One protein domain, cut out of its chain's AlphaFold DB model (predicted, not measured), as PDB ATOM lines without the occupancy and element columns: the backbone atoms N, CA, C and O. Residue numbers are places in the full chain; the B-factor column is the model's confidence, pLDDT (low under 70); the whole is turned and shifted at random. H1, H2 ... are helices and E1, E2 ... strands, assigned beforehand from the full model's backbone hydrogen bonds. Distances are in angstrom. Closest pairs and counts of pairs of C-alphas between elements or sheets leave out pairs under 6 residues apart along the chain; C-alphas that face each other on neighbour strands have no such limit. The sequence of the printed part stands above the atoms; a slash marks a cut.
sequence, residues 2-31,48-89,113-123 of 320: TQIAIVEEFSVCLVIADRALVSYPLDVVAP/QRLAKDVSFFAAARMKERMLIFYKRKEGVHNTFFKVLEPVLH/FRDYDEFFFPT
ATOM      1  N   THR A   2      14.041  20.810   5.327       85.06
ATOM      2  CA  THR A   2      13.047  20.432   4.299       85.06
ATOM      3  C   THR A   2      11.658  21.030   4.519       85.06
ATOM      4  O   THR A   2      10.879  21.063   3.577       85.06
ATOM      5  N   GLN A   3      11.340  21.511   5.726       89.69
ATOM      6  CA  GLN A   3      10.079  22.195   6.033       89.69
ATOM      7  C   GLN A   3      10.250  23.112   7.254       89.69
ATOM      8  O   GLN A   3      11.038  22.790   8.148       89.69
ATOM      9  N   ILE A   4       9.504  24.220   7.293       90.81
ATOM     10  CA  ILE A   4       9.411  25.160   8.419       90.81
ATOM     11  C   ILE A   4       7.982  25.647   8.603       90.81
ATOM     12  O   ILE A   4       7.252  25.780   7.624       90.81
ATOM     13  N   ALA A   5       7.596  25.920   9.845       89.31
ATOM     14  CA  ALA A   5       6.366  26.630  10.166       89.31
ATOM     15  C   ALA A   5       6.525  27.410  11.469       89.31
ATOM     16  O   ALA A   5       7.241  26.980  12.379       89.31
ATOM     17  N   ILE A   6       5.811  28.527  11.566       88.94
ATOM     18  CA  ILE A   6       5.740  29.341  12.775       88.94
ATOM     19  C   ILE A   6       4.386  29.112  13.442       88.94
ATOM     20  O   ILE A   6       3.340  29.188  12.804       88.94
ATOM     21  N   VAL A   7       4.420  28.818  14.738       88.88
ATOM     22  CA  VAL A   7       3.254  28.617  15.597       88.88
ATOM     23  C   VAL A   7       3.240  29.769  16.604       88.88
ATOM     24  O   VAL A   7       3.690  29.635  17.744       88.88
ATOM     25  N   GLU A   8       2.790  30.939  16.142       85.88
ATOM     26  CA  GLU A   8       2.965  32.229  16.832       85.88
ATOM     27  C   GLU A   8       2.354  32.265  18.236       85.88
ATOM     28  O   GLU A   8       3.017  32.691  19.180       85.88
ATOM     29  N   GLU A   9       1.133  31.744  18.405       85.94
ATOM     30  CA  GLU A   9       0.426  31.692  19.698       85.94
ATOM     31  C   GLU A   9       1.237  30.978  20.793       85.94
ATOM     32  O   GLU A   9       1.120  31.301  21.973       85.94
ATOM     33  N   PHE A  10       2.095  30.035  20.398       88.38
ATOM     34  CA  PHE A  10       2.964  29.284  21.304       88.38
ATOM     35  C   PHE A  10       4.415  29.767  21.260       88.38
ATOM     36  O   PHE A  10       5.254  29.218  21.969       88.38
ATOM     37  N   SER A  11       4.713  30.798  20.459       88.81
ATOM     38  CA  SER A  11       6.057  31.344  20.252       88.81
ATOM     39  C   SER A  11       7.067  30.256  19.876       88.81
ATOM     40  O   SER A  11       8.159  30.175  20.440       88.81
ATOM     41  N   VAL A  12       6.693  29.405  18.917       89.75
ATOM     42  CA  VAL A  12       7.499  28.268  18.455       89.75
ATOM     43  C   VAL A  12       7.744  28.345  16.950       89.75
ATOM     44  O   VAL A  12       6.832  28.600  16.170       89.75
ATOM     45  N   CYS A  13       8.969  28.027  16.542       92.38
ATOM     46  CA  CYS A  13       9.348  27.702  15.173       92.38
ATOM     47  C   CYS A  13       9.606  26.192  15.058       92.38
ATOM     48  O   CYS A  13      10.489  25.646  15.723       92.38
ATOM     49  N   LEU A  14       8.856  25.511  14.195       93.81
ATOM     50  CA  LEU A  14       9.023  24.090  13.896       93.81
ATOM     51  C   LEU A  14       9.860  23.918  12.637       93.81
ATOM     52  O   LEU A  14       9.595  24.563  11.625       93.81
ATOM     53  N   VAL A  15      10.841  23.019  12.679       94.81
ATOM     54  CA  VAL A  15      11.737  22.750  11.551       94.81
ATOM     55  C   VAL A  15      11.919  21.249  11.359       94.81
ATOM     56  O   VAL A  15      12.133  20.518  12.327       94.81
ATOM     57  N   ILE A  16      11.912  20.798  10.100       94.31
ATOM     58  CA  ILE A  16      12.491  19.502   9.726       94.31
ATOM     59  C   ILE A  16      13.904  19.717   9.186       94.31
ATOM     60  O   ILE A  16      14.108  20.339   8.137       94.31
ATOM     61  N   ALA A  17      14.889  19.147   9.873       93.00
ATOM     62  CA  ALA A  17      16.277  19.066   9.428       93.00
ATOM     63  C   ALA A  17      16.794  17.643   9.661       93.00
ATOM     64  O   ALA A  17      16.545  17.066  10.715       93.00
ATOM     65  N   ASP A  18      17.448  17.053   8.659       92.69
ATOM     66  CA  ASP A  18      17.985  15.684   8.713       92.69
ATOM     67  C   ASP A  18      16.966  14.637   9.198       92.69
ATOM     68  O   ASP A  18      17.266  13.749   9.994       92.69
ATOM     69  N   ARG A  19      15.719  14.767   8.718       93.31
ATOM     70  CA  ARG A  19      14.549  13.958   9.114       93.31
ATOM     71  C   ARG A  19      14.197  14.027  10.607       93.31
ATOM     72  O   ARG A  19      13.444  13.188  11.094       93.31
ATOM     73  N   ALA A  20      14.714  14.994  11.354       95.25
ATOM     74  CA  ALA A  20      14.295  15.269  12.721       95.25
ATOM     75  C   ALA A  20      13.325  16.451  12.745       95.25
ATOM     76  O   ALA A  20      13.610  17.493  12.155       95.25
ATOM     77  N   LEU A  21      12.206  16.295  13.455       96.12
ATOM     78  CA  LEU A  21      11.317  17.404  13.792       96.12
ATOM     79  C   LEU A  21      11.841  18.065  15.065       96.12
ATOM     80  O   LEU A  21      11.973  17.408  16.103       96.12
ATOM     81  N   VAL A  22      12.156  19.352  14.979       95.56
ATOM     82  CA  VAL A  22      12.758  20.134  16.062       95.56
ATOM     83  C   VAL A  22      11.948  21.406  16.278       95.56
ATOM     84  O   VAL A  22      11.577  22.080  15.319       95.56
ATOM     85  N   SER A  23      11.685  21.725  17.541       94.56
ATOM     86  CA  SER A  23      11.082  22.975  17.985       94.56
ATOM     87  C   SER A  23      12.168  23.934  18.466       94.56
ATOM     88  O   SER A  23      13.024  23.556  19.268       94.56
ATOM     89  N   TYR A  24      12.115  25.168  17.981       92.50
ATOM     90  CA  TYR A  24      12.924  26.288  18.440       92.50
ATOM     91  C   TYR A  24      12.003  27.342  19.059       92.50
ATOM     92  O   TYR A  24      10.971  27.661  18.464       92.50
ATOM     93  N   PRO A  25      12.362  27.932  20.206       90.44
ATOM     94  CA  PRO A  25      11.702  29.139  20.689       90.44
ATOM     95  C   PRO A  25      11.793  30.258  19.643       90.44
ATOM     96  O   PRO A  25      12.859  30.499  19.068       90.44
ATOM     97  N   LEU A  26      10.676  30.928  19.360       87.81
ATOM     98  CA  LEU A  26      10.598  31.921  18.285       87.81
ATOM     99  C   LEU A  26      11.499  33.134  18.550       87.81
ATOM    100  O   LEU A  26      12.093  33.658  17.614       87.81
ATOM    101  N   ASP A  27      11.677  33.524  19.812       84.50
ATOM    102  CA  ASP A  27      12.566  34.617  20.224       84.50
ATOM    103  C   ASP A  27      14.056  34.320  19.981       84.50
ATOM    104  O   ASP A  27      14.873  35.240  19.953       84.50
ATOM    105  N   VAL A  28      14.423  33.048  19.797       86.44
ATOM    106  CA  VAL A  28      15.778  32.630  19.408       86.44
ATOM    107  C   VAL A  28      15.959  32.698  17.891       86.44
ATOM    108  O   VAL A  28      17.033  33.068  17.425       86.44
ATOM    109  N   VAL A  29      14.923  32.353  17.122       86.62
ATOM    110  CA  VAL A  29      14.969  32.358  15.648       86.62
ATOM    111  C   VAL A  29      14.815  33.772  15.083       86.62
ATOM    112  O   VAL A  29      15.492  34.128  14.123       86.62
ATOM    113  N   ALA A  30      13.944  34.577  15.689       85.00
ATOM    114  CA  ALA A  30      13.636  35.948  15.301       85.00
ATOM    115  C   ALA A  30      13.696  36.869  16.538       85.00
ATOM    116  O   ALA A  30      12.658  37.265  17.075       85.00
ATOM    117  N   PRO A  31      14.903  37.185  17.043       79.44
ATOM    118  CA  PRO A  31      15.058  38.036  18.215       79.44
ATOM    119  C   PRO A  31      14.543  39.455  17.941       79.44
ATOM    120  O   PRO A  31      14.930  40.102  16.973       79.44
ATOM    121  N   GLN A  48      14.357  21.870  21.142       91.81
ATOM    122  CA  GLN A  48      13.796  20.601  21.585       91.81
ATOM    123  C   GLN A  48      13.535  19.700  20.379       91.81
ATOM    124  O   GLN A  48      12.705  19.999  19.521       91.81
ATOM    125  N   ARG A  49      14.215  18.552  20.308       94.31
ATOM    126  CA  ARG A  49      13.916  17.531  19.295       94.31
ATOM    127  C   ARG A  49      12.643  16.788  19.683       94.31
ATOM    128  O   ARG A  49      12.621  16.140  20.723       94.31
ATOM    129  N   LEU A  50      11.621  16.863  18.838       94.81
ATOM    130  CA  LEU A  50      10.317  16.241  19.073       94.81
ATOM    131  C   LEU A  50      10.267  14.809  18.533       94.81
ATOM    132  O   LEU A  50       9.751  13.916  19.191       94.81
ATOM    133  N   ALA A  51      10.840  14.571  17.349       94.75
ATOM    134  CA  ALA A  51      10.831  13.253  16.720       94.75
ATOM    135  C   ALA A  51      12.002  13.051  15.743       94.75
ATOM    136  O   ALA A  51      12.654  14.006  15.313       94.75
ATOM    137  N   LYS A  52      12.256  11.788  15.383       93.81
ATOM    138  CA  LYS A  52      13.170  11.353  14.311       93.81
ATOM    139  C   LYS A  52      12.374  10.648  13.208       93.81
ATOM    140  O   LYS A  52      11.251  10.210  13.449       93.81
ATOM    141  N   ASP A  53      12.977  10.530  12.028       92.75
ATOM    142  CA  ASP A  53      12.392   9.904  10.834       92.75
ATOM    143  C   ASP A  53      11.066  10.542  10.392       92.75
ATOM    144  O   ASP A  53      10.132   9.876   9.935       92.75
ATOM    145  N   VAL A  54      11.001  11.868  10.522       94.38
ATOM    146  CA  VAL A  54       9.875  12.694  10.095       94.38
ATOM    147  C   VAL A  54      10.075  13.128   8.650       94.38
ATOM    148  O   VAL A  54      11.121  13.665   8.286       94.38
ATOM    149  N   SER A  55       9.057  12.885   7.829       92.56
ATOM    150  CA  SER A  55       9.074  13.239   6.402       92.56
ATOM    151  C   SER A  55       8.449  14.604   6.124       92.56
ATOM    152  O   SER A  55       9.040  15.407   5.409       92.56
ATOM    153  N   PHE A  56       7.293  14.880   6.726       93.88
ATOM    154  CA  PHE A  56       6.640  16.185   6.732       93.88
ATOM    155  C   PHE A  56       5.803  16.336   8.009       93.88
ATOM    156  O   PHE A  56       5.497  15.344   8.685       93.88
ATOM    157  N   PHE A  57       5.417  17.567   8.322       95.06
ATOM    158  CA  PHE A  57       4.427  17.881   9.345       95.06
ATOM    159  C   PHE A  57       3.357  18.839   8.800       95.06
ATOM    160  O   PHE A  57       3.525  19.429   7.735       95.06
ATOM    161  N   ALA A  58       2.250  18.966   9.519       93.50
ATOM    162  CA  ALA A  58       1.217  19.963   9.284       93.50
ATOM    163  C   ALA A  58       0.750  20.517  10.630       93.50
ATOM    164  O   ALA A  58       0.600  19.757  11.589       93.50
ATOM    165  N   ALA A  59       0.534  21.825  10.712       91.12
ATOM    166  CA  ALA A  59       0.034  22.473  11.917       91.12
ATOM    167  C   ALA A  59      -1.261  23.216  11.594       91.12
ATOM    168  O   ALA A  59      -1.331  23.954  10.613       91.12
ATOM    169  N   ALA A  60      -2.293  23.003  12.403       89.94
ATOM    170  CA  ALA A  60      -3.546  23.731  12.268       89.94
ATOM    171  C   ALA A  60      -4.317  23.749  13.582       89.94
ATOM    172  O   ALA A  60      -4.170  22.870  14.436       89.94
ATOM    173  N   ARG A  61      -5.203  24.735  13.706       88.88
ATOM    174  CA  ARG A  61      -6.261  24.710  14.706       88.88
ATOM    175  C   ARG A  61      -7.380  23.785  14.223       88.88
ATOM    176  O   ARG A  61      -7.987  24.030  13.187       88.88
ATOM    177  N   MET A  62      -7.629  22.712  14.964       88.81
ATOM    178  CA  MET A  62      -8.754  21.801  14.756       88.81
ATOM    179  C   MET A  62      -9.674  21.887  15.965       88.81
ATOM    180  O   MET A  62      -9.228  21.739  17.109       88.81
ATOM    181  N   LYS A  63     -10.964  22.133  15.725       87.88
ATOM    182  CA  LYS A  63     -11.899  22.567  16.768       87.88
ATOM    183  C   LYS A  63     -11.289  23.775  17.507       87.88
ATOM    184  O   LYS A  63     -10.894  24.748  16.876       87.88
ATOM    185  N   GLU A  64     -11.115  23.676  18.821       87.12
ATOM    186  CA  GLU A  64     -10.536  24.733  19.666       87.12
ATOM    187  C   GLU A  64      -9.060  24.499  20.034       87.12
ATOM    188  O   GLU A  64      -8.529  25.148  20.938       87.12
ATOM    189  N   ARG A  65      -8.379  23.550  19.378       91.00
ATOM    190  CA  ARG A  65      -7.016  23.138  19.744       91.00
ATOM    191  C   ARG A  65      -6.051  23.313  18.592       91.00
ATOM    192  O   ARG A  65      -6.321  22.898  17.470       91.00
ATOM    193  N   MET A  66      -4.897  23.893  18.889       92.06
ATOM    194  CA  MET A  66      -3.761  23.887  17.975       92.06
ATOM    195  C   MET A  66      -3.102  22.518  18.034       92.06
ATOM    196  O   MET A  66      -2.723  22.067  19.110       92.06
ATOM    197  N   LEU A  67      -2.994  21.853  16.889       94.94
ATOM    198  CA  LEU A  67      -2.448  20.508  16.779       94.94
ATOM    199  C   LEU A  67      -1.346  20.473  15.722       94.94
ATOM    200  O   LEU A  67      -1.427  21.138  14.687       94.94
ATOM    201  N   ILE A  68      -0.318  19.673  15.990       95.31
ATOM    202  CA  ILE A  68       0.821  19.447  15.103       95.31
ATOM    203  C   ILE A  68       0.838  17.972  14.733       95.31
ATOM    204  O   ILE A  68       1.111  17.108  15.564       95.31
ATOM    205  N   PHE A  69       0.564  17.691  13.470       96.69
ATOM    206  CA  PHE A  69       0.590  16.364  12.880       96.69
ATOM    207  C   PHE A  69       1.946  16.142  12.244       96.69
ATOM    208  O   PHE A  69       2.399  16.992  11.483       96.69
ATOM    209  N   TYR A  70       2.578  14.999  12.464       96.44
ATOM    210  CA  TYR A  70       3.785  14.657  11.721       96.44
ATOM    211  C   TYR A  70       3.766  13.220  11.225       96.44
ATOM    212  O   TYR A  70       3.372  12.293  11.939       96.44
ATOM    213  N   LYS A  71       4.212  13.042   9.978       95.38
ATOM    214  CA  LYS A  71       4.362  11.731   9.350       95.38
ATOM    215  C   LYS A  71       5.686  11.117   9.779       95.38
ATOM    216  O   LYS A  71       6.751  11.561   9.329       95.38
ATOM    217  N   ARG A  72       5.612  10.051  10.570       90.25
ATOM    218  CA  ARG A  72       6.749   9.199  10.912       90.25
ATOM    219  C   ARG A  72       6.836   8.047   9.917       90.25
ATOM    220  O   ARG A  72       5.852   7.350   9.667       90.25
ATOM    221  N   LYS A  73       8.018   7.840   9.341       77.62
ATOM    222  CA  LYS A  73       8.271   6.657   8.515       77.62
ATOM    223  C   LYS A  73       8.610   5.481   9.431       77.62
ATOM    224  O   LYS A  73       9.673   5.475  10.042       77.62
ATOM    225  N   GLU A  74       7.722   4.495   9.517       72.19
ATOM    226  CA  GLU A  74       7.924   3.295  10.333       72.19
ATOM    227  C   GLU A  74       7.498   2.053   9.531       72.19
ATOM    228  O   GLU A  74       6.320   1.829   9.271       72.19
ATOM    229  N   GLY A  75       8.484   1.268   9.084       67.88
ATOM    230  CA  GLY A  75       8.278   0.125   8.187       67.88
ATOM    231  C   GLY A  75       8.231   0.487   6.693       67.88
ATOM    232  O   GLY A  75       8.471   1.628   6.296       67.88
ATOM    233  N   VAL A  76       7.979  -0.524   5.852       69.44
ATOM    234  CA  VAL A  76       7.972  -0.395   4.378       69.44
ATOM    235  C   VAL A  76       6.577  -0.073   3.826       69.44
ATOM    236  O   VAL A  76       6.477   0.611   2.816       69.44
ATOM    237  N   HIS A  77       5.508  -0.536   4.485       78.06
ATOM    238  CA  HIS A  77       4.142  -0.509   3.932       78.06
ATOM    239  C   HIS A  77       3.128   0.315   4.739       78.06
ATOM    240  O   HIS A  77       2.018   0.535   4.264       78.06
ATOM    241  N   ASN A  78       3.498   0.779   5.937       87.94
ATOM    242  CA  ASN A  78       2.612   1.542   6.813       87.94
ATOM    243  C   ASN A  78       3.147   2.962   7.007       87.94
ATOM    244  O   ASN A  78       4.335   3.174   7.250       87.94
ATOM    245  N   THR A  79       2.248   3.935   6.933       92.81
ATOM    246  CA  THR A  79       2.520   5.328   7.273       92.81
ATOM    247  C   THR A  79       1.873   5.650   8.613       92.81
ATOM    248  O   THR A  79       0.658   5.526   8.742       92.81
ATOM    249  N   PHE A  80       2.661   6.114   9.583       94.94
ATOM    250  CA  PHE A  80       2.166   6.506  10.902       94.94
ATOM    251  C   PHE A  80       2.142   8.023  11.052       94.94
ATOM    252  O   PHE A  80       3.077   8.723  10.652       94.94
ATOM    253  N   PHE A  81       1.083   8.520  11.680       96.75
ATOM    254  CA  PHE A  81       0.928   9.915  12.049       96.75
ATOM    255  C   PHE A  81       0.803  10.037  13.558       96.75
ATOM    256  O   PHE A  81       0.010   9.344  14.195       96.75
ATOM    257  N   LYS A  82       1.590  10.951  14.112       97.00
ATOM    258  CA  LYS A  82       1.522  11.365  15.510       97.00
ATOM    259  C   LYS A  82       1.002  12.791  15.569       97.00
ATOM    260  O   LYS A  82       1.325  13.602  14.695       97.00
ATOM    261  N   VAL A  83       0.211  13.076  16.590       97.38
ATOM    262  CA  VAL A  83      -0.413  14.375  16.821       97.38
ATOM    263  C   VAL A  83       0.054  14.894  18.169       97.38
ATOM    264  O   VAL A  83      -0.108  14.220  19.185       97.38
ATOM    265  N   LEU A  84       0.629  16.091  18.169       96.81
ATOM    266  CA  LEU A  84       1.062  16.794  19.369       96.81
ATOM    267  C   LEU A  84       0.184  18.014  19.605       96.81
ATOM    268  O   LEU A  84      -0.198  18.709  18.663       96.81
ATOM    269  N   GLU A  85      -0.056  18.316  20.871       95.12
ATOM    270  CA  GLU A  85      -0.626  19.584  21.307       95.12
ATOM    271  C   GLU A  85       0.478  20.417  21.984       95.12
ATOM    272  O   GLU A  85       1.036  19.973  22.996       95.12
ATOM    273  N   PRO A  86       0.830  21.605  21.462       92.62
ATOM    274  CA  PRO A  86       1.740  22.508  22.147       92.62
ATOM    275  C   PRO A  86       1.095  23.046  23.434       92.62
ATOM    276  O   PRO A  86      -0.117  23.257  23.514       92.62
ATOM    277  N   VAL A  87       1.905  23.273  24.467       89.31
ATOM    278  CA  VAL A  87       1.442  23.720  25.788       89.31
ATOM    279  C   VAL A  87       1.861  25.161  26.030       89.31
ATOM    280  O   VAL A  87       3.051  25.483  26.086       89.31
ATOM    281  N   LEU A  88       0.872  26.034  26.242       78.88
ATOM    282  CA  LEU A  88       1.131  27.419  26.604       78.88
ATOM    283  C   LEU A  88       1.708  27.467  28.020       78.88
ATOM    284  O   LEU A  88       1.026  27.182  29.007       78.88
ATOM    285  N   HIS A  89       2.964  27.880  28.124       67.38
ATOM    286  CA  HIS A  89       3.565  28.186  29.410       67.38
ATOM    287  C   HIS A  89       3.036  29.528  29.900       67.38
ATOM    288  O   HIS A  89       3.626  30.576  29.648       67.38
ATOM    289  N   PHE A 113       5.214  20.290  24.663       92.12
ATOM    290  CA  PHE A 113       4.320  19.528  23.799       92.12
ATOM    291  C   PHE A 113       3.815  18.302  24.547       92.12
ATOM    292  O   PHE A 113       4.589  17.661  25.253       92.12
ATOM    293  N   ARG A 114       2.543  17.960  24.353       94.19
ATOM    294  CA  ARG A 114       1.931  16.725  24.852       94.19
ATOM    295  C   ARG A 114       1.512  15.848  23.688       94.19
ATOM    296  O   ARG A 114       1.000  16.364  22.693       94.19
ATOM    297  N   ASP A 115       1.671  14.541  23.847       95.00
ATOM    298  CA  ASP A 115       1.055  13.573  22.945       95.00
ATOM    299  C   ASP A 115      -0.469  13.734  23.009       95.00
ATOM    300  O   ASP A 115      -1.066  13.695  24.088       95.00
ATOM    301  N   TYR A 116      -1.083  13.970  21.851       96.00
ATOM    302  CA  TYR A 116      -2.526  14.155  21.728       96.00
ATOM    303  C   TYR A 116      -3.184  12.911  21.146       96.00
ATOM    304  O   TYR A 116      -4.134  12.392  21.727       96.00
ATOM    305  N   ASP A 117      -2.686  12.434  20.001       97.19
ATOM    306  CA  ASP A 117      -3.285  11.297  19.311       97.19
ATOM    307  C   ASP A 117      -2.346  10.635  18.287       97.19
ATOM    308  O   ASP A 117      -1.254  11.126  17.987       97.19
ATOM    309  N   GLU A 118      -2.786   9.514  17.721       96.31
ATOM    310  CA  GLU A 118      -2.129   8.808  16.624       96.31
ATOM    311  C   GLU A 118      -3.117   8.071  15.709       96.31
ATOM    312  O   GLU A 118      -4.187   7.617  16.132       96.31
ATOM    313  N   PHE A 119      -2.730   7.920  14.445       96.50
ATOM    314  CA  PHE A 119      -3.420   7.101  13.447       96.50
ATOM    315  C   PHE A 119      -2.428   6.623  12.381       96.50
ATOM    316  O   PHE A 119      -1.296   7.109  12.300       96.50
ATOM    317  N   PHE A 120      -2.828   5.659  11.552       95.25
ATOM    318  CA  PHE A 120      -1.967   5.126  10.500       95.25
ATOM    319  C   PHE A 120      -2.747   4.793   9.231       95.25
ATOM    320  O   PHE A 120      -3.965   4.631   9.249       95.25
ATOM    321  N   PHE A 121      -2.006   4.663   8.135       94.88
ATOM    322  CA  PHE A 121      -2.500   4.228   6.838       94.88
ATOM    323  C   PHE A 121      -1.649   3.071   6.312       94.88
ATOM    324  O   PHE A 121      -0.420   3.168   6.348       94.88
ATOM    325  N   PRO A 122      -2.255   2.004   5.759       93.44
ATOM    326  CA  PRO A 122      -1.531   0.899   5.128       93.44
ATOM    327  C   PRO A 122      -1.133   1.248   3.682       93.44
ATOM    328  O   PRO A 122      -1.386   0.492   2.742       93.44
ATOM    329  N   THR A 123      -0.643   2.471   3.479       92.88
ATOM    330  CA  THR A 123      -0.264   3.015   2.176       92.88
ATOM    331  C   THR A 123       0.631   4.241   2.359       92.88
ATOM    332  O   THR A 123       0.728   4.801   3.456       92.88
TER     333      THR A 123
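This is residues 2 to 31, 48 to 89 and 113 to 123 of the 320 residues of an uncharacterized protein of Candidatus Bathyarchaeota archaeon (UniProt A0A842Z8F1). Two twisted sheets of four strands each form a sandwich, E1 to E4 in one and E5 to E8 in the other, only partly face to face, and the chain passes from one to the other at the turn between E4 and E5. A short helix, H1, sits at one end of the first sheet, following E3. The printed part has 83 residues, with eight named strands and one named helix in the order E1 E2 E3 H1 E4 E5 E6 E7 E8; the sheets run E1 - E2 - E3 - E4 and E5 - E6 - E7 - E8, both antiparallel throughout, and the class is mostly strand. The whole is compact, with a radius of gyration of the C-alphas of 12.9 A, and its C-alphas span 42 by 31 by 16 A.

E1, residues 3 to 7, and E2, residues 12 to 17, form a hairpin, with N 7 and O 12 within hydrogen-bond range at 2.8 A. E2 and E3, residues 20 to 25, form the next hairpin, with N 13 and O 24 at 2.8 A; E1 E2 E3 is a meander, each strand the antiparallel neighbour of the one before. H1, residues 26 to 29, only grazes this sheet; it is too short for an O i to N i+4 pair, and its one O i to N i+3 pair is within range. E4, residues 48 to 51, is an edge strand beside E3, with N 23 and O 48 at 2.8 A. E5, residues 54 to 62, and E4 meet only through their link. The closest C-alphas of E1 and E5 are those of Gln 3 and Phe 56, 7.0 A apart. E5 and E6, residues 65 to 73, form a hairpin, with N 62 and O 65 at 2.8 A. E6 and E7, residues 79 to 86, form another, with N 68 and O 84 at 2.8 A, and E5 E6 E7 is a second meander. E8, residues 113 to 121, is the other edge strand of this sheet, with N 81 and O 119 at 2.8 A; it bends by 55 degrees at residue 116. The parts of the two sheets that face each other are 9.9 A centre to centre.

E1 begins at C-alpha 3, (10.079, 22.195, 6.033), and is 13.4 A long; E2 is 15.6 A, E3 16.2 A, H1 5.1 A and E4 9.3 A. E5 begins at C-alpha 54, (9.875, 12.694, 10.095), and is 21.3 A long; E6 is 25.1 A and E7 22.7 A. E8, 23.8 A long, ends at C-alpha 121, (-2.500, 4.228, 6.838).

The C-alphas farthest apart are those of Pro 31 and Pro 122, 42.7 A. Residues 32 to 47 are not printed, with 17.8 A from C-alpha 31 to C-alpha 48; residues 90 to 112 are not printed, with 10.3 A from C-alpha 89 to C-alpha 113. Of the links that are printed whole, none is long. The mean pLDDT of the printed part is 90.5, and residues 75, 76 and 89 are under 70.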